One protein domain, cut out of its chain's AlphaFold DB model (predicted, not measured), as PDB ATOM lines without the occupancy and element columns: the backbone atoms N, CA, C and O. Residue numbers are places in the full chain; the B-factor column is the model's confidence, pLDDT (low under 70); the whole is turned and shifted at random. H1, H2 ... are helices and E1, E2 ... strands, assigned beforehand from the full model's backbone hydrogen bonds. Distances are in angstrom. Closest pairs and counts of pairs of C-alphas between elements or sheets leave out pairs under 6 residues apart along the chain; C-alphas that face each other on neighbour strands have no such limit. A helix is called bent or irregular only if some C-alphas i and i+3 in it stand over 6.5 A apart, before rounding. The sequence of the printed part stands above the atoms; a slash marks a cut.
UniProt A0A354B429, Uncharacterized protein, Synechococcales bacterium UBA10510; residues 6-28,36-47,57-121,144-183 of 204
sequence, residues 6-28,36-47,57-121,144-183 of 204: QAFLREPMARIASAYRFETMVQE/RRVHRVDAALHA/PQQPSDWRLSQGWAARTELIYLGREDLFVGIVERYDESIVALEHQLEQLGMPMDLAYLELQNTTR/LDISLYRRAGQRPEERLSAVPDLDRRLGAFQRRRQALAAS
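What this domain is: This is residues 6 to 28, 36 to 47, 57 to 121 and 144 to 183 of the 204 residues of an uncharacterized protein of Synechococcales bacterium UBA10510 (UniProt A0A354B429). The model is a flat arch around a very small core: E1 and E2 lie side by side near its middle, with H4 packed close to E2 and H5 and H6 following each other as a bar past the sheet. H1 and H7 are two legs pointing the same way from opposite ends of this frame; H2 lies off to one side, apart from the other named elements. The printed part has 140 residues with seven named helices and two named strands, in the order E1 H1 H2 H3 E2 H4 H5 H6 H7; the sheet is parallel, of order E1 E2, and the class is mostly helix. It is only just compact, close to loose, with a radius of gyration of the C-alphas of 17.3 A and spans of 45 by 44 by 22 A.

How they stand to each other: E1, residues 6 to 9, and E2, residues 83 to 87, are parallel neighbours at 30 degrees; N 7 and O 84, and N 86 and O 7, are each 2.9 A apart, within hydrogen-bond range. The closest C-alphas of E2 and H4, residues 88 to 104, are those of Gly 86 and Ser 94, 4.8 A. H4 is irregular, with C-alphas 89 and 92 8.8 A apart, and has a kink of 42 degrees near residue 95. With residues 93 to 97 alone it touches H6, residues 156 to 161, at a steep tilt of 51 degrees, the same way; the closest C-alphas are those of Ala 97 and Leu 160, 6.2 A. With residues 92 to 96 alone it touches H7, residues 166 to 182, about perpendicular at 75 degrees; the closest C-alphas are those of Val 96 and Leu 170, 6.6 A. The closest C-alphas of E2 and H5, residues 144 to 154, are those of Val 85 and Ala 152, 7.2 A. H1, residues 12 to 26, only just touches H5, by residue 12 alone, with 3 pairs of C-alphas within 8 A; the closest are those of Pro 12 and Asp 145, 6.2 A. H3, residues 73 to 76, is close to H5 but not clearly touching, the closest C-alphas being those of Ile 76 and Leu 148, 7.2 A. H2, residues 36 to 46, touches no helix. Every O i to N i+4 pair is within hydrogen-bond range in H1, H5, H6 and H7; H2 has 6 of 7, H4 11 of 13, and H3 is too short for one.

Where its parts are: E1 begins at C-alpha 6 (198.417, 211.699, 214.824). H1 is 20.7 A long, H4 22.5 A and H7 24.1 A, ending at C-alpha 182 (175.661, 207.402, 231.883).

The domain as a whole: The farthest C-alphas, of Pro 60 and Ser 183, are 52.9 A apart. Residues 29 to 35, 48 to 56 and 122 to 143 are not printed, with C-alpha gaps of 17.8, 22.8 and 31.5 A. Of the links printed whole, none is long. Mean pLDDT of the printed part is 72.2; 57 residues are under 70, among them 36 to 47 and 57 to 77.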
ATOM      1  N   GLN A   6     199.759 211.139 214.943       84.56
ATOM      2  CA  GLN A   6     198.417 211.699 214.824       84.56
ATOM      3  C   GLN A   6     198.450 213.220 214.951       84.56
ATOM      4  O   GLN A   6     199.160 213.773 215.794       84.56
ATOM      5  N   ALA A   7     197.661 213.892 214.123       84.12
ATOM      6  CA  ALA A   7     197.418 215.322 214.199       84.12
ATOM      7  C   ALA A   7     195.931 215.607 213.971       84.12
ATOM      8  O   ALA A   7     195.286 214.957 213.156       84.12
ATOM      9  N   PHE A   8     195.393 216.602 214.669       83.19
ATOM     10  CA  PHE A   8     194.049 217.116 214.422       83.19
ATOM     11  C   PHE A   8     194.164 218.570 213.996       83.19
ATOM     12  O   PHE A   8     194.816 219.371 214.671       83.19
ATOM     13  N   LEU A   9     193.559 218.895 212.860       82.38
ATOM     14  CA  LEU A   9     193.534 220.241 212.314       82.38
ATOM     15  C   LEU A   9     192.163 220.858 212.548       82.38
ATOM     16  O   LEU A   9     191.140 220.187 212.481       82.38
ATOM     17  N   ARG A  10     192.169 222.150 212.841       82.69
ATOM     18  CA  ARG A  10     190.981 222.977 213.022       82.69
ATOM     19  C   ARG A  10     191.071 224.131 212.044       82.69
ATOM     20  O   ARG A  10     192.190 224.520 211.686       82.69
ATOM     21  N   GLU A  11     189.935 224.696 211.665       84.69
ATOM     22  CA  GLU A  11     189.901 225.914 210.869       84.69
ATOM     23  C   GLU A  11     190.828 226.973 211.516       84.69
ATOM     24  O   GLU A  11     190.752 227.199 212.736       84.69
ATOM     25  N   PRO A  12     191.782 227.552 210.755       81.00
ATOM     26  CA  PRO A  12     192.848 228.376 211.318       81.00
ATOM     27  C   PRO A  12     192.356 229.522 212.202       81.00
ATOM     28  O   PRO A  12     192.916 229.738 213.282       81.00
ATOM     29  N   MET A  13     191.296 230.220 211.794       78.69
ATOM     30  CA  MET A  13     190.733 231.321 212.569       78.69
ATOM     31  C   MET A  13     190.052 230.817 213.847       78.69
ATOM     32  O   MET A  13     190.301 231.341 214.936       78.69
ATOM     33  N   ALA A  14     189.258 229.751 213.764       77.19
ATOM     34  CA  ALA A  14     188.599 229.115 214.898       77.19
ATOM     35  C   ALA A  14     189.613 228.586 215.919       77.19
ATOM     36  O   ALA A  14     189.366 228.663 217.126       77.19
ATOM     37  N   ARG A  15     190.769 228.093 215.462       79.94
ATOM     38  CA  ARG A  15     191.894 227.691 216.316       79.94
ATOM     39  C   ARG A  15     192.455 228.877 217.093       79.94
ATOM     40  O   ARG A  15     192.557 228.787 218.315       79.94
ATOM     41  N   ILE A  16     192.794 229.970 216.410       71.38
ATOM     42  CA  ILE A  16     193.368 231.164 217.048       71.38
ATOM     43  C   ILE A  16     192.356 231.789 218.011       71.38
ATOM     44  O   ILE A  16     192.692 232.077 219.158       71.38
ATOM     45  N   ALA A  17     191.091 231.903 217.601       70.31
ATOM     46  CA  ALA A  17     190.014 232.384 218.459       70.31
ATOM     47  C   ALA A  17     189.805 231.484 219.689       70.31
ATOM     48  O   ALA A  17     189.558 231.976 220.788       70.31
ATOM     49  N   SER A  18     189.920 230.161 219.532       68.88
ATOM     50  CA  SER A  18     189.825 229.220 220.651       68.88
ATOM     51  C   SER A  18     191.011 229.331 221.605       68.88
ATOM     52  O   SER A  18     190.796 229.305 222.813       68.88
ATOM     53  N   ALA A  19     192.234 229.475 221.087       69.38
ATOM     54  CA  ALA A  19     193.429 229.693 221.901       69.38
ATOM     55  C   ALA A  19     193.320 231.004 222.691       69.38
ATOM     56  O   ALA A  19     193.527 231.021 223.901       69.38
ATOM     57  N   TYR A  20     192.866 232.071 222.029       67.19
ATOM     58  CA  TYR A  20     192.602 233.358 222.663       67.19
ATOM     59  C   TYR A  20     191.563 233.251 223.789       67.19
ATOM     60  O   TYR A  20     191.793 233.741 224.895       67.19
ATOM     61  N   ARG A  21     190.427 232.580 223.548       65.81
ATOM     62  CA  ARG A  21     189.400 232.363 224.584       65.81
ATOM     63  C   ARG A  21     189.922 231.535 225.753       65.81
ATOM     64  O   ARG A  21     189.636 231.869 226.894       65.81
ATOM     65  N   PHE A  22     190.681 230.479 225.480       63.91
ATOM     66  CA  PHE A  22     191.265 229.645 226.527       63.91
ATOM     67  C   PHE A  22     192.193 230.465 227.433       63.91
ATOM     68  O   PHE A  22     192.036 230.447 228.647       63.91
ATOM     69  N   GLU A  23     193.095 231.259 226.861       57.09
ATOM     70  CA  GLU A  23     194.011 232.086 227.652       57.09
ATOM     71  C   GLU A  23     193.299 233.233 228.381       57.09
ATOM     72  O   GLU A  23     193.660 233.559 229.504       57.09
ATOM     73  N   THR A  24     192.260 233.828 227.792       62.03
ATOM     74  CA  THR A  24     191.514 234.925 228.437       62.03
ATOM     75  C   THR A  24     190.540 234.461 229.518       62.03
ATOM     76  O   THR A  24     190.323 235.198 230.475       62.03
ATOM     77  N   MET A  25     189.946 233.269 229.383       59.09
ATOM     78  CA  MET A  25     188.917 232.764 230.304       59.09
ATOM     79  C   MET A  25     189.436 231.753 231.331       59.09
ATOM     80  O   MET A  25     188.837 231.622 232.390       59.09
ATOM     81  N   VAL A  26     190.506 231.008 231.028       53.50
ATOM     82  CA  VAL A  26     191.045 229.962 231.922       53.50
ATOM     83  C   VAL A  26     192.280 230.452 232.684       53.50
ATOM     84  O   VAL A  26     192.548 229.972 233.781       53.50
ATOM     85  N   GLN A  27     193.013 231.438 232.155       51.09
ATOM     86  CA  GLN A  27     194.137 232.083 232.845       51.09
ATOM     87  C   GLN A  27     193.746 233.503 233.283       51.09
ATOM     88  O   GLN A  27     194.265 234.479 232.746       51.09
ATOM     89  N   GLU A  28     192.848 233.632 234.269       44.66
ATOM     90  CA  GLU A  28     192.317 234.908 234.814       44.66
ATOM     91  C   GLU A  28     193.372 235.926 235.322       44.66
ATOM     92  O   GLU A  28     193.044 236.981 235.855       44.66
ATOM     93  N   ARG A  36     202.707 241.689 221.933       50.09
ATOM     94  CA  ARG A  36     203.794 240.948 222.614       50.09
ATOM     95  C   ARG A  36     203.428 239.482 222.854       50.09
ATOM     96  O   ARG A  36     204.311 238.646 223.048       50.09
ATOM     97  N   ARG A  37     202.130 239.181 222.882       52.75
ATOM     98  CA  ARG A  37     201.573 237.876 223.241       52.75
ATOM     99  C   ARG A  37     201.588 236.899 222.076       52.75
ATOM    100  O   ARG A  37     201.998 235.756 222.263       52.75
ATOM    101  N   VAL A  38     201.274 237.360 220.867       50.34
ATOM    102  CA  VAL A  38     201.380 236.497 219.685       50.34
ATOM    103  C   VAL A  38     202.833 236.190 219.336       50.34
ATOM    104  O   VAL A  38     203.138 235.042 219.032       50.34
ATOM    105  N   HIS A  39     203.762 237.126 219.552       47.25
ATOM    106  CA  HIS A  39     205.196 236.828 219.446       47.25
ATOM    107  C   HIS A  39     205.673 235.718 220.402       47.25
ATOM    108  O   HIS A  39     206.625 235.017 220.076       47.25
ATOM    109  N   ARG A  40     205.026 235.503 221.561       50.34
ATOM    110  CA  ARG A  40     205.351 234.363 222.445       50.34
ATOM    111  C   ARG A  40     204.779 233.046 221.951       50.34
ATOM    112  O   ARG A  40     205.446 232.031 222.110       50.34
ATOM    113  N   VAL A  41     203.576 233.048 221.379       50.72
ATOM    114  CA  VAL A  41     203.017 231.851 220.735       50.72
ATOM    115  C   VAL A  41     203.890 231.472 219.540       50.72
ATOM    116  O   VAL A  41     204.268 230.316 219.423       50.72
ATOM    117  N   ASP A  42     204.310 232.449 218.739       45.53
ATOM    118  CA  ASP A  42     205.233 232.267 217.614       45.53
ATOM    119  C   ASP A  42     206.610 231.746 218.080       45.53
ATOM    120  O   ASP A  42     207.108 230.732 217.593       45.53
ATOM    121  N   ALA A  43     207.185 232.328 219.139       40.75
ATOM    122  CA  ALA A  43     208.446 231.857 219.722       40.75
ATOM    123  C   ALA A  43     208.343 230.459 220.371       40.75
ATOM    124  O   ALA A  43     209.268 229.657 220.263       40.75
ATOM    125  N   ALA A  44     207.223 230.130 221.020       42.97
ATOM    126  CA  ALA A  44     206.974 228.801 221.584       42.97
ATOM    127  C   ALA A  44     206.705 227.745 220.495       42.97
ATOM    128  O   ALA A  44     207.005 226.566 220.700       42.97
ATOM    129  N   LEU A  45     206.176 228.164 219.340       43.75
ATOM    130  CA  LEU A  45     206.053 227.340 218.138       43.75
ATOM    131  C   LEU A  45     207.427 227.070 217.504       43.75
ATOM    132  O   LEU A  45     207.676 225.939 217.090       43.75
ATOM    133  N   HIS A  46     208.344 228.043 217.523       40.97
ATOM    134  CA  HIS A  46     209.735 227.858 217.092       40.97
ATOM    135  C   HIS A  46     210.572 226.994 218.053       40.97
ATOM    136  O   HIS A  46     211.407 226.212 217.605       40.97
ATOM    137  N   ALA A  47     210.333 227.070 219.366       35.28
ATOM    138  CA  ALA A  47     211.135 226.364 220.375       35.28
ATOM    139  C   ALA A  47     210.873 224.844 220.474       35.28
ATOM    140  O   ALA A  47     211.578 224.147 221.200       35.28
ATOM    141  N   PRO A  57     211.310 216.588 200.475       42.75
ATOM    142  CA  PRO A  57     211.248 217.563 199.393       42.75
ATOM    143  C   PRO A  57     210.051 218.497 199.605       42.75
ATOM    144  O   PRO A  57     208.910 218.175 199.282       42.75
ATOM    145  N   GLN A  58     210.326 219.652 200.194       51.22
ATOM    146  CA  GLN A  58     209.406 220.774 200.299       51.22
ATOM    147  C   GLN A  58     209.384 221.498 198.949       51.22
ATOM    148  O   GLN A  58     210.430 221.646 198.307       51.22
ATOM    149  N   GLN A  59     208.211 221.936 198.487       50.72
ATOM    150  CA  GLN A  59     208.184 222.757 197.282       50.72
ATOM    151  C   GLN A  59     208.746 224.150 197.609       50.72
ATOM    152  O   GLN A  59     208.515 224.657 198.705       50.72
ATOM    153  N   PRO A  60     209.437 224.824 196.673       50.47
ATOM    154  CA  PRO A  60     209.996 226.160 196.908       50.47
ATOM    155  C   PRO A  60     208.978 227.219 197.371       50.47
ATOM    156  O   PRO A  60     209.362 228.228 197.961       50.47
ATOM    157  N   SER A  61     207.680 227.012 197.113       54.69
ATOM    158  CA  SER A  61     206.590 227.847 197.634       54.69
ATOM    159  C   SER A  61     206.385 227.707 199.145       54.69
ATOM    160  O   SER A  61     206.023 228.688 199.789       54.69
ATOM    161  N   ASP A  62     206.646 226.528 199.715       50.22
ATOM    162  CA  ASP A  62     206.483 226.255 201.149       50.22
ATOM    163  C   ASP A  62     207.568 226.973 201.981       50.22
ATOM    164  O   ASP A  62     207.330 227.357 203.120       50.22
ATOM    165  N   TRP A  63     208.742 227.241 201.388       45.94
ATOM    166  CA  TRP A  63     209.876 227.921 202.042       45.94
ATOM    167  C   TRP A  63     209.672 229.415 202.275       45.94
ATOM    168  O   TRP A  63     210.319 230.000 203.140       45.94
ATOM    169  N   ARG A  64     208.797 230.056 201.494       46.75
ATOM    170  CA  ARG A  64     208.548 231.503 201.602       46.75
ATOM    171  C   ARG A  64     207.644 231.871 202.779       46.75
ATOM    172  O   ARG A  64     207.516 233.052 203.083       46.75
ATOM    173  N   LEU A  65     207.028 230.887 203.432       51.97
ATOM    174  CA  LEU A  65     206.010 231.074 204.463       51.97
ATOM    175  C   LEU A  65     206.466 230.369 205.750       51.97
ATOM    176  O   LEU A  65     205.986 229.300 206.106       51.97
ATOM    177  N   SER A  66     207.447 230.952 206.439       52.94
ATOM    178  CA  SER A  66     208.145 230.343 207.586       52.94
ATOM    179  C   SER A  66     207.400 230.438 208.927       52.94
ATOM    180  O   SER A  66     208.027 230.351 209.981       52.94
ATOM    181  N   GLN A  67     206.086 230.664 208.915       55.66
ATOM    182  CA  GLN A  67     205.286 230.904 210.119       55.66
ATOM    183  C   GLN A  67     204.006 230.060 210.100       55.66
ATOM    184  O   GLN A  67     203.443 229.795 209.040       55.66
ATOM    185  N   GLY A  68     203.546 229.640 211.283       56.16
ATOM    186  CA  GLY A  68     202.309 228.865 211.455       56.16
ATOM    187  C   GLY A  68     202.512 227.367 211.721       56.16
ATOM    188  O   GLY A  68     203.619 226.832 211.689       56.16
ATOM    189  N   TRP A  69     201.416 226.659 212.012       56.38
ATOM    190  CA  TRP A  69     201.456 225.216 212.324       56.38
ATOM    191  C   TRP A  69     201.843 224.382 211.112       56.38
ATOM    192  O   TRP A  69     202.480 223.336 211.245       56.38
ATOM    193  N   ALA A  70     201.471 224.866 209.933       58.12
ATOM    194  CA  ALA A  70     201.814 224.228 208.684       58.12
ATOM    195  C   ALA A  70     203.314 224.293 208.358       58.12
ATOM    196  O   ALA A  70     203.747 223.557 207.482       58.12
ATOM    197  N   ALA A  71     204.119 225.078 209.088       58.94
ATOM    198  CA  ALA A  71     205.577 225.073 208.956       58.94
ATOM    199  C   ALA A  71     206.226 223.822 209.584       58.94
ATOM    200  O   ALA A  71     207.414 223.571 209.390       58.94
ATOM    201  N   ARG A  72     205.461 223.005 210.328       61.34
ATOM    202  CA  ARG A  72     205.934 221.702 210.809       61.34
ATOM    203  C   ARG A  72     206.117 220.755 209.631       61.34
ATOM    204  O   ARG A  72     205.137 220.370 208.993       61.34
ATOM    205  N   THR A  73     207.353 220.325 209.391       61.69
ATOM    206  CA  THR A  73     207.740 219.474 208.256       61.69
ATOM    207  C   THR A  73     206.888 218.210 208.127       61.69
ATOM    208  O   THR A  73     206.613 217.756 207.018       61.69
ATOM    209  N   GLU A  74     206.416 217.647 209.243       59.34
ATOM    210  CA  GLU A  74     205.549 216.468 209.216       59.34
ATOM    211  C   GLU A  74     204.152 216.768 208.668       59.34
ATOM    212  O   GLU A  74     203.568 215.902 208.025       59.34
ATOM    213  N   LEU A  75     203.627 217.973 208.902       64.75
ATOM    214  CA  LEU A  75     202.302 218.386 208.443       64.75
ATOM    215  C   LEU A  75     202.323 218.884 206.996       64.75
ATOM    216  O   LEU A  75     201.326 218.719 206.299       64.75
ATOM    217  N   ILE A  76     203.454 219.416 206.516       64.06
ATOM    218  CA  ILE A  76     203.620 219.844 205.113       64.06
ATOM    219  C   ILE A  76     203.305 218.690 204.153       64.06
ATOM    220  O   ILE A  76     202.625 218.881 203.141       64.06
ATOM    221  N   TYR A  77     203.733 217.470 204.498       67.81
ATOM    222  CA  TYR A  77     203.402 216.275 203.734       67.81
ATOM    223  C   TYR A  77     202.264 215.490 204.395       67.81
ATOM    224  O   TYR A  77     202.461 214.457 205.025       67.81
ATOM    225  N   LEU A  78     201.025 215.926 204.156       71.12
ATOM    226  CA  LEU A  78     199.809 215.209 204.571       71.12
ATOM    227  C   LEU A  78     199.680 213.785 203.979       71.12
ATOM    228  O   LEU A  78     198.689 213.107 204.233       71.12
ATOM    229  N   GLY A  79     200.585 213.383 203.076       67.31
ATOM    230  CA  GLY A  79     200.552 212.102 202.359       67.31
ATOM    231  C   GLY A  79     201.372 211.000 203.018       67.31
ATOM    232  O   GLY A  79     201.453 209.913 202.462       67.31
ATOM    233  N   ARG A  80     202.004 211.270 204.165       74.44
ATOM    234  CA  ARG A  80     202.787 210.253 204.867       74.44
ATOM    235  C   ARG A  80     201.889 209.107 205.326       74.44
ATOM    236  O   ARG A  80     200.853 209.337 205.947       74.44
ATOM    237  N   GLU A  81     202.344 207.884 205.091       75.62
ATOM    238  CA  GLU A  81     201.667 206.667 205.549       75.62
ATOM    239  C   GLU A  81     201.692 206.533 207.081       75.62
ATOM    240  O   GLU A  81     200.765 205.989 207.674       75.62
ATOM    241  N   ASP A  82     202.715 207.097 207.737       79.44
ATOM    242  CA  ASP A  82     202.857 207.121 209.196       79.44
ATOM    243  C   ASP A  82     202.101 208.279 209.871       79.44
ATOM    244  O   ASP A  82     202.263 208.472 211.073       79.44
ATOM    245  N   LEU A  83     201.296 209.063 209.138       81.94
ATOM    246  CA  LEU A  83     200.581 210.225 209.673       81.94
ATOM    247  C   LEU A  83     199.065 210.136 209.456       81.94
ATOM    248  O   LEU A  83     198.542 210.355 208.355       81.94
ATOM    249  N   PHE A  84     198.343 209.962 210.557       85.06
ATOM    250  CA  PHE A  84     196.918 210.239 210.620       85.06
ATOM    251  C   PHE A  84     196.665 211.738 210.817       85.06
ATOM    252  O   PHE A  84     197.264 212.383 211.682       85.06
ATOM    253  N   VAL A  85     195.742 212.288 210.029       84.69
ATOM    254  CA  VAL A  85     195.289 213.680 210.146       84.69
ATOM    255  C   VAL A  85     193.770 213.693 210.199       84.69
ATOM    256  O   VAL A  85     193.131 213.313 209.218       84.69
ATOM    257  N   GLY A  86     193.226 214.117 211.338       85.94
ATOM    258  CA  GLY A  86     191.801 214.335 211.570       85.94
ATOM    259  C   GLY A  86     191.415 215.815 211.504       85.94
ATOM    260  O   GLY A  86     192.278 216.697 211.554       85.94
ATOM    261  N   ILE A  87     190.114 216.084 211.430       86.00
ATOM    262  CA  ILE A  87     189.530 217.430 211.422       86.00
ATOM    263  C   ILE A  87     188.690 217.619 212.688       86.00
ATOM    264  O   ILE A  87     187.831 216.800 213.004       86.00
ATOM    265  N   VAL A  88     188.932 218.705 213.422       86.62
ATOM    266  CA  VAL A  88     188.261 218.996 214.702       86.62
ATOM    267  C   VAL A  88     186.771 219.282 214.508       86.62
ATOM    268  O   VAL A  88     185.962 218.940 215.361       86.62
ATOM    269  N   GLU A  89     186.379 219.870 213.384       86.25
ATOM    270  CA  GLU A  89     184.981 220.132 213.032       86.25
ATOM    271  C   GLU A  89     184.183 218.841 212.767       86.25
ATOM    272  O   GLU A  89     182.958 218.856 212.836       86.25
ATOM    273  N   ARG A  90     184.878 217.729 212.493       87.31
ATOM    274  CA  ARG A  90     184.334 216.379 212.266       87.31
ATOM    275  C   ARG A  90     185.007 215.386 213.208       87.31
ATOM    276  O   ARG A  90     185.641 214.415 212.782       87.31
ATOM    277  N   TYR A  91     185.014 215.737 214.494       88.44
ATOM    278  CA  TYR A  91     185.848 215.065 215.484       88.44
ATOM    279  C   TYR A  91     185.433 213.603 215.678       88.44
ATOM    280  O   TYR A  91     186.296 212.733 215.613       88.44
ATOM    281  N   ASP A  92     184.136 213.321 215.820       90.75
ATOM    282  CA  ASP A  92     183.603 211.957 215.928       90.75
ATOM    283  C   ASP A  92     184.042 211.087 214.741       90.75
ATOM    284  O   ASP A  92     184.575 209.992 214.933       90.75
ATOM    285  N   GLU A  93     183.896 211.586 213.511       90.81
ATOM    286  CA  GLU A  93     184.314 210.860 212.308       90.81
ATOM    287  C   GLU A  93     185.825 210.664 212.247       90.81
ATOM    288  O   GLU A  93     186.303 209.588 211.884       90.81
ATOM    289  N   SER A  94     186.587 211.677 212.651       89.69
ATOM    290  CA  SER A  94     188.045 211.596 212.707       89.69
ATOM    291  C   SER A  94     188.521 210.575 213.743       89.69
ATOM    292  O   SER A  94     189.497 209.871 213.502       89.69
ATOM    293  N   ILE A  95     187.835 210.454 214.879       91.50
ATOM    294  CA  ILE A  95     188.166 209.459 215.902       91.50
ATOM    295  C   ILE A  95     187.814 208.051 215.421       91.50
ATOM    296  O   ILE A  95     188.649 207.158 215.537       91.50
ATOM    297  N   VAL A  96     186.646 207.850 214.807       92.06
ATOM    298  CA  VAL A  96     186.276 206.545 214.231       92.06
ATOM    299  C   VAL A  96     187.254 206.112 213.132       92.06
ATOM    300  O   VAL A  96     187.643 204.944 213.077       92.06
ATOM    301  N   ALA A  97     187.701 207.041 212.283       90.56
ATOM    302  CA  ALA A  97     188.717 206.755 211.273       90.56
ATOM    303  C   ALA A  97     190.073 206.379 211.897       90.56
ATOM    304  O   ALA A  97     190.736 205.459 211.415       90.56
ATOM    305  N   LEU A  98     190.468 207.047 212.985       90.56
ATOM    306  CA  LEU A  98     191.685 206.721 213.726       90.56
ATOM    307  C   LEU A  98     191.598 205.338 214.386       90.56
ATOM    308  O   LEU A  98     192.535 204.552 214.251       90.56
ATOM    309  N   GLU A  99     190.481 205.010 215.045       91.12
ATOM    310  CA  GLU A  99     190.240 203.672 215.609       91.12
ATOM    311  C   GLU A  99     190.373 202.592 214.533       91.12
ATOM    312  O   GLU A  99     191.027 201.573 214.755       91.12
ATOM    313  N   HIS A 100     189.808 202.833 213.345       90.88
ATOM    314  CA  HIS A 100     189.913 201.897 212.230       90.88
ATOM    315  C   HIS A 100     191.355 201.730 211.730       90.88
ATOM    316  O   HIS A 100     191.797 200.606 211.494       90.88
ATOM    317  N   GLN A 101     192.123 202.816 211.600       87.88
ATOM    318  CA  GLN A 101     193.525 202.718 211.186       87.88
ATOM    319  C   GLN A 101     194.380 201.982 212.229       87.88
ATOM    320  O   GLN A 101     195.246 201.183 211.879       87.88
ATOM    321  N   LEU A 102     194.128 202.214 213.516       87.88
ATOM    322  CA  LEU A 102     194.798 201.503 214.605       87.88
ATOM    323  C   LEU A 102     194.430 200.010 214.625       87.88
ATOM    324  O   LEU A 102     195.307 199.166 214.813       87.88
ATOM    325  N   GLU A 103     193.165 199.676 214.353       89.94
ATOM    326  CA  GLU A 103     192.685 198.301 214.167       89.94
ATOM    327  C   GLU A 103     193.440 197.596 213.023       89.94
ATOM    328  O   GLU A 103     193.935 196.485 213.215       89.94
ATOM    329  N   GLN A 104     193.628 198.259 211.873       88.81
ATOM    330  CA  GLN A 104     194.410 197.728 210.743       88.81
ATOM    331  C   GLN A 104     195.887 197.474 211.090       88.81
ATOM    332  O   GLN A 104     196.508 196.570 210.534       88.81
ATOM    333  N   LEU A 105     196.447 198.243 212.029       87.12
ATOM    334  CA  LEU A 105     197.809 198.058 212.540       87.12
ATOM    335  C   LEU A 105     197.904 196.981 213.637       87.12
ATOM    336  O   LEU A 105     198.975 196.794 214.218       87.12
ATOM    337  N   GLY A 106     196.807 196.279 213.941       87.06
ATOM    338  CA  GLY A 106     196.754 195.261 214.992       87.06
ATOM    339  C   GLY A 106     196.715 195.838 216.411       87.06
ATOM    340  O   GLY A 106     197.032 195.129 217.365       87.06
ATOM    341  N   MET A 107     196.342 197.112 216.564       88.25
ATOM    342  CA  MET A 107     196.255 197.823 217.844       88.25
ATOM    343  C   MET A 107     194.841 198.387 218.062       88.25
ATOM    344  O   MET A 107     194.671 199.604 218.088       88.25
ATOM    345  N   PRO A 108     193.801 197.545 218.209       87.94
ATOM    346  CA  PRO A 108     192.452 198.042 218.455       87.94
ATOM    347  C   PRO A 108     192.414 198.835 219.770       87.94
ATOM    348  O   PRO A 108     192.773 198.320 220.829       87.94
ATOM    349  N   MET A 109     191.984 200.093 219.699       86.75
ATOM    350  CA  MET A 109     191.833 200.982 220.853       86.75
ATOM    351  C   MET A 109     190.430 201.582 220.860       86.75
ATOM    352  O   MET A 109     189.934 201.999 219.818       86.75
ATOM    353  N   ASP A 110     189.810 201.631 222.040       88.12
ATOM    354  CA  ASP A 110     188.574 202.379 222.265       88.12
ATOM    355  C   ASP A 110     188.937 203.829 222.602       88.12
ATOM    356  O   ASP A 110     189.523 204.108 223.650       88.12
ATOM    357  N   LEU A 111     188.626 204.740 221.685       89.00
ATOM    358  CA  LEU A 111     188.890 206.172 221.795       89.00
ATOM    359  C   LEU A 111     187.617 206.967 222.124       89.00
ATOM    360  O   LEU A 111     187.597 208.193 221.967       89.00
ATOM    361  N   ALA A 112     186.541 206.303 222.564       87.81
ATOM    362  CA  ALA A 112     185.340 206.991 223.016       87.81
ATOM    363  C   ALA A 112     185.660 207.916 224.202       87.81
ATOM    364  O   ALA A 112     186.361 207.554 225.146       87.81
ATOM    365  N   TYR A 113     185.126 209.134 224.155       84.50
ATOM    366  CA  TYR A 113     185.400 210.177 225.141       84.50
ATOM    367  C   TYR A 113     184.115 210.732 225.759       84.50
ATOM    368  O   TYR A 113     183.039 210.732 225.151       84.50
ATOM    369  N   LEU A 114     184.251 211.263 226.976       78.50
ATOM    370  CA  LEU A 114     183.217 212.058 227.632       78.50
ATOM    371  C   LEU A 114     183.147 213.446 226.986       78.50
ATOM    372  O   LEU A 114     184.160 214.122 226.828       78.50
ATOM    373  N   GLU A 115     181.943 213.902 226.656       68.56
ATOM    374  CA  GLU A 115     181.701 215.176 225.956       68.56
ATOM    375  C   GLU A 115     182.078 216.428 226.777       68.56
ATOM    376  O   GLU A 115     182.210 217.526 226.241       68.56
ATOM    377  N   LEU A 116     182.327 216.259 228.078       55.50
ATOM    378  CA  LEU A 116     182.492 217.320 229.078       55.50
ATOM    379  C   LEU A 116     183.729 218.232 228.923       55.50
ATOM    380  O   LEU A 116     183.942 219.080 229.786       55.50
ATOM    381  N   GLN A 117     184.560 218.101 227.882       51.97
ATOM    382  CA  GLN A 117     185.920 218.672 227.908       51.97
ATOM    383  C   GLN A 117     186.262 219.763 226.889       51.97
ATOM    384  O   GLN A 117     187.397 220.219 226.892       51.97
ATOM    385  N   ASN A 118     185.328 220.265 226.074       39.25
ATOM    386  CA  ASN A 118     185.573 221.502 225.302       39.25
ATOM    387  C   ASN A 118     184.309 222.228 224.825       39.25
ATOM    388  O   ASN A 118     184.372 223.105 223.963       39.25
ATOM    389  N   THR A 119     183.146 221.921 225.398       43.91
ATOM    390  CA  THR A 119     181.992 222.803 225.256       43.91
ATOM    391  C   THR A 119     182.252 224.010 226.147       43.91
ATOM    392  O   THR A 119     182.032 223.959 227.359       43.91
ATOM    393  N   THR A 120     182.766 225.100 225.566       45.38
ATOM    394  CA  THR A 120     182.612 226.434 226.158       45.38
ATOM    395  C   THR A 120     181.184 226.510 226.675       45.38
ATOM    396  O   THR A 120     180.265 226.330 225.874       45.38
ATOM    397  N   ARG A 121     181.001 226.674 227.995       38.81
ATOM    398  CA  ARG A 121     179.674 226.859 228.599       38.81
ATOM    399  C   ARG A 121     178.888 227.791 227.674       38.81
ATOM    400  O   ARG A 121     179.461 228.828 227.321       38.81
ATOM    401  N   LEU A 144     199.745 229.570 204.496       69.75
ATOM    402  CA  LEU A 144     200.184 228.201 204.725       69.75
ATOM    403  C   LEU A 144     199.183 227.427 205.601       69.75
ATOM    404  O   LEU A 144     198.826 226.301 205.253       69.75
ATOM    405  N   ASP A 145     198.675 228.031 206.681       71.69
ATOM    406  CA  ASP A 145     197.647 227.426 207.538       71.69
ATOM    407  C   ASP A 145     196.346 227.181 206.754       71.69
ATOM    408  O   ASP A 145     195.756 226.103 206.851       71.69
ATOM    409  N   ILE A 146     195.927 228.144 205.923       77.12
ATOM    410  CA  ILE A 146     194.736 228.013 205.065       77.12
ATOM    411  C   ILE A 146     194.938 226.904 204.027       77.12
ATOM    412  O   ILE A 146     194.065 226.053 203.837       77.12
ATOM    413  N   SER A 147     196.088 226.901 203.351       75.69
ATOM    414  CA  SER A 147     196.439 225.898 202.343       75.69
ATOM    415  C   SER A 147     196.506 224.496 202.946       75.69
ATOM    416  O   SER A 147     195.988 223.542 202.362       75.69
ATOM    417  N   LEU A 148     197.111 224.352 204.128       76.62
ATOM    418  CA  LEU A 148     197.174 223.077 204.830       76.62
ATOM    419  C   LEU A 148     195.783 222.609 205.253       76.62
ATOM    420  O   LEU A 148     195.440 221.465 204.972       76.62
ATOM    421  N   TYR A 149     194.979 223.474 205.877       81.31
ATOM    422  CA  TYR A 149     193.620 223.120 206.291       81.31
ATOM    423  C   TYR A 149     192.767 222.695 205.092       81.31
ATOM    424  O   TYR A 149     192.093 221.672 205.148       81.31
ATOM    425  N   ARG A 150     192.863 223.406 203.961       80.69
ATOM    426  CA  ARG A 150     192.159 223.035 202.725       80.69
ATOM    427  C   ARG A 150     192.607 221.672 202.195       80.69
ATOM    428  O   ARG A 150     191.760 220.833 201.908       80.69
ATOM    429  N   ARG A 151     193.919 221.432 202.093       76.50
ATOM    430  CA  ARG A 151     194.465 220.131 201.658       76.50
ATOM    431  C   ARG A 151     194.055 219.007 202.612       76.50
ATOM    432  O   ARG A 151     193.712 217.911 202.174       76.50
ATOM    433  N   ALA A 152     194.048 219.290 203.909       75.75
ATOM    434  CA  ALA A 152     193.617 218.357 204.933       75.75
ATOM    435  C   ALA A 152     192.110 218.134 204.951       75.75
ATOM    436  O   ALA A 152     191.712 217.078 205.407       75.75
ATOM    437  N   GLY A 153     191.303 219.083 204.467       72.88
ATOM    438  CA  GLY A 153     189.852 218.970 204.315       72.88
ATOM    439  C   GLY A 153     189.412 218.239 203.042       72.88
ATOM    440  O   GLY A 153     188.284 217.769 202.984       72.88
ATOM    441  N   GLN A 154     190.298 218.086 202.052       71.62
ATOM    442  CA  GLN A 154     190.033 217.317 200.825       71.62
ATOM    443  C   GLN A 154     190.283 215.807 200.994       71.62
ATOM    444  O   GLN A 154     189.605 214.992 200.384       71.62
ATOM    445  N   ARG A 155     191.226 215.421 201.861       68.31
ATOM    446  CA  ARG A 155     191.575 214.022 202.175       68.31
ATOM    447  C   ARG A 155     190.730 213.261 203.213       68.31
ATOM    448  O   ARG A 155     190.828 212.033 203.222       68.31
ATOM    449  N   PRO A 156     189.929 213.876 204.105       65.19
ATOM    450  CA  PRO A 156     189.136 213.124 205.063       65.19
ATOM    451  C   PRO A 156     188.090 212.296 204.338       65.19
ATOM    452  O   PRO A 156     187.812 211.205 204.791       65.19
ATOM    453  N   GLU A 157     187.550 212.749 203.203       67.44
ATOM    454  CA  GLU A 157     186.568 211.958 202.453       67.44
ATOM    455  C   GLU A 157     187.164 210.665 201.891       67.44
ATOM    456  O   GLU A 157     186.542 209.612 202.002       67.44
ATOM    457  N   GLU A 158     188.398 210.695 201.387       69.62
ATOM    458  CA  GLU A 158     189.116 209.489 200.946       69.62
ATOM    459  C   GLU A 158     189.364 208.520 202.114       69.62
ATOM    460  O   GLU A 158     189.192 207.311 201.986       69.62
ATOM    461  N   ARG A 159     189.722 209.039 203.293       72.75
ATOM    462  CA  ARG A 159     189.970 208.206 204.482       72.75
ATOM    463  C   ARG A 159     188.687 207.687 205.122       72.75
ATOM    464  O   ARG A 159     188.652 206.551 205.572       72.75
ATOM    465  N   LEU A 160     187.642 208.505 205.160       76.75
ATOM    466  CA  LEU A 160     186.337 208.153 205.708       76.75
ATOM    467  C   LEU A 160     185.602 207.171 204.800       76.75
ATOM    468  O   LEU A 160     184.980 206.247 205.310       76.75
ATOM    469  N   SER A 161     185.727 207.308 203.479       78.00
ATOM    470  CA  SER A 161     185.210 206.313 202.531       78.00
ATOM    471  C   SER A 161     185.953 204.977 202.609       78.00
ATOM    472  O   SER A 161     185.360 203.939 202.328       78.00
ATOM    473  N   ALA A 162     187.216 204.977 203.049       80.38
ATOM    474  CA  ALA A 162     187.962 203.752 203.320       80.38
ATOM    475  C   ALA A 162     187.528 203.038 204.615       80.38
ATOM    476  O   ALA A 162     187.907 201.884 204.805       80.38
ATOM    477  N   VAL A 163     186.743 203.679 205.494       83.75
ATOM    478  CA  VAL A 163     186.184 203.045 206.697       83.75
ATOM    479  C   VAL A 163     184.940 202.232 206.311       83.75
ATOM    480  O   VAL A 163     183.913 202.820 205.963       83.75
ATOM    481  N   PRO A 164     184.966 200.890 206.415       84.88
ATOM    482  CA  PRO A 164     183.803 200.070 206.098       84.88
ATOM    483  C   PRO A 164     182.671 200.324 207.093       84.88
ATOM    484  O   PRO A 164     182.906 200.373 208.306       84.88
ATOM    485  N   ASP A 165     181.444 200.436 206.580       88.44
ATOM    486  CA  ASP A 165     180.231 200.690 207.364       88.44
ATOM    487  C   ASP A 165     180.364 201.899 208.313       88.44
ATOM    488  O   ASP A 165     179.997 201.818 209.492       88.44
ATOM    489  N   LEU A 166     180.908 203.019 207.816       88.56
ATOM    490  CA  LEU A 166     181.173 204.225 208.610       88.56
ATOM    491  C   LEU A 166     179.975 204.644 209.478       88.56
ATOM    492  O   LEU A 166     180.149 204.844 210.677       88.56
ATOM    493  N   ASP A 167     178.762 204.692 208.921       91.12
ATOM    494  CA  ASP A 167     177.547 205.074 209.661       91.12
ATOM    495  C   ASP A 167     177.264 204.138 210.841       91.12
ATOM    496  O   ASP A 167     176.917 204.567 211.946       91.12
ATOM    497  N   ARG A 168     177.464 202.832 210.641       92.44
ATOM    498  CA  ARG A 168     177.292 201.832 211.697       92.44
ATOM    499  C   ARG A 168     178.364 201.989 212.774       92.44
ATOM    500  O   ARG A 168     178.046 201.878 213.962       92.44
ATOM    501  N   ARG A 169     179.618 202.233 212.377       92.56
ATOM    502  CA  ARG A 169     180.741 202.459 213.300       92.56
ATOM    503  C   ARG A 169     180.551 203.747 214.101       92.56
ATOM    504  O   ARG A 169     180.720 203.714 215.317       92.56
ATOM    505  N   LEU A 170     180.091 204.824 213.466       93.12
ATOM    506  CA  LEU A 170     179.697 206.069 214.129       93.12
ATOM    507  C   LEU A 170     178.557 205.847 215.124       93.12
ATOM    508  O   LEU A 170     178.671 206.246 216.281       93.12
ATOM    509  N   GLY A 171     177.501 205.125 214.742       92.75
ATOM    510  CA  GLY A 171     176.410 204.791 215.663       92.75
ATOM    511  C   GLY A 171     176.854 203.908 216.840       92.75
ATOM    512  O   GLY A 171     176.333 204.016 217.951       92.75
ATOM    513  N   ALA A 172     177.837 203.023 216.644       92.88
ATOM    514  CA  ALA A 172     178.454 202.270 217.737       92.88
ATOM    515  C   ALA A 172     179.322 203.165 218.640       92.88
ATOM    516  O   ALA A 172     179.256 203.046 219.862       92.88
ATOM    517  N   PHE A 173     180.096 204.078 218.053       92.81
ATOM    518  CA  PHE A 173     180.909 205.060 218.767       92.81
ATOM    519  C   PHE A 173     180.056 205.997 219.635       92.81
ATOM    520  O   PHE A 173     180.310 206.136 220.830       92.81
ATOM    521  N   GLN A 174     178.972 206.546 219.088       91.75
ATOM    522  CA  GLN A 174     178.030 207.395 219.823       91.75
ATOM    523  C   GLN A 174     177.383 206.658 221.003       91.75
ATOM    524  O   GLN A 174     177.285 207.214 222.095       91.75
ATOM    525  N   ARG A 175     177.007 205.382 220.831       91.81
ATOM    526  CA  ARG A 175     176.496 204.555 221.938       91.81
ATOM    527  C   ARG A 175     177.539 204.327 223.031       91.81
ATOM    528  O   ARG A 175     177.193 204.414 224.207       91.81
ATOM    529  N   ARG A 176     178.808 204.087 222.669       91.38
ATOM    530  CA  ARG A 176     179.913 204.006 223.645       91.38
ATOM    531  C   ARG A 176     180.065 205.321 224.416       91.38
ATOM    532  O   ARG A 176     180.095 205.295 225.643       91.38
ATOM    533  N   ARG A 177     180.051 206.469 223.729       88.56
ATOM    534  CA  ARG A 177     180.084 207.802 224.368       88.56
ATOM    535  C   ARG A 177     178.920 208.017 225.342       88.56
ATOM    536  O   ARG A 177     179.134 208.488 226.456       88.56
ATOM    537  N   GLN A 178     177.700 207.636 224.958       87.62
ATOM    538  CA  GLN A 178     176.516 207.730 225.822       87.62
ATOM    539  C   GLN A 178     176.621 206.820 227.053       87.62
ATOM    540  O   GLN A 178     176.298 207.248 228.158       87.62
ATOM    541  N   ALA A 179     177.116 205.590 226.886       86.06
ATOM    542  CA  ALA A 179     177.335 204.663 227.997       86.06
ATOM    543  C   ALA A 179     178.399 205.176 228.985       86.06
ATOM    544  O   ALA A 179     178.234 205.035 230.200       86.06
ATOM    545  N   LEU A 180     179.456 205.823 228.478       82.88
ATOM    546  CA  LEU A 180     180.451 206.505 229.310       82.88
ATOM    547  C   LEU A 180     179.820 207.661 230.096       82.88
ATOM    548  O   LEU A 180     180.060 207.781 231.294       82.88
ATOM    549  N   ALA A 181     178.983 208.480 229.452       79.62
ATOM    550  CA  ALA A 181     178.296 209.595 230.107       79.62
ATOM    551  C   ALA A 181     177.270 209.139 231.163       79.62
ATOM    552  O   ALA A 181     177.082 209.819 232.167       79.62
ATOM    553  N   ALA A 182     176.625 207.989 230.952       76.69
ATOM    554  CA  ALA A 182     175.661 207.402 231.883       76.69
ATOM    555  C   ALA A 182     176.313 206.631 233.048       76.69
ATOM    556  O   ALA A 182     175.613 206.218 233.975       76.69
ATOM    557  N   SER A 183     177.633 206.412 233.018       73.44
ATOM    558  CA  SER A 183     178.330 205.700 234.088       73.44
ATOM    559  C   SER A 183     178.520 206.597 235.324       73.44
ATOM    560  O   SER A 183     179.075 207.688 235.202       73.44
TER     561      SER A 183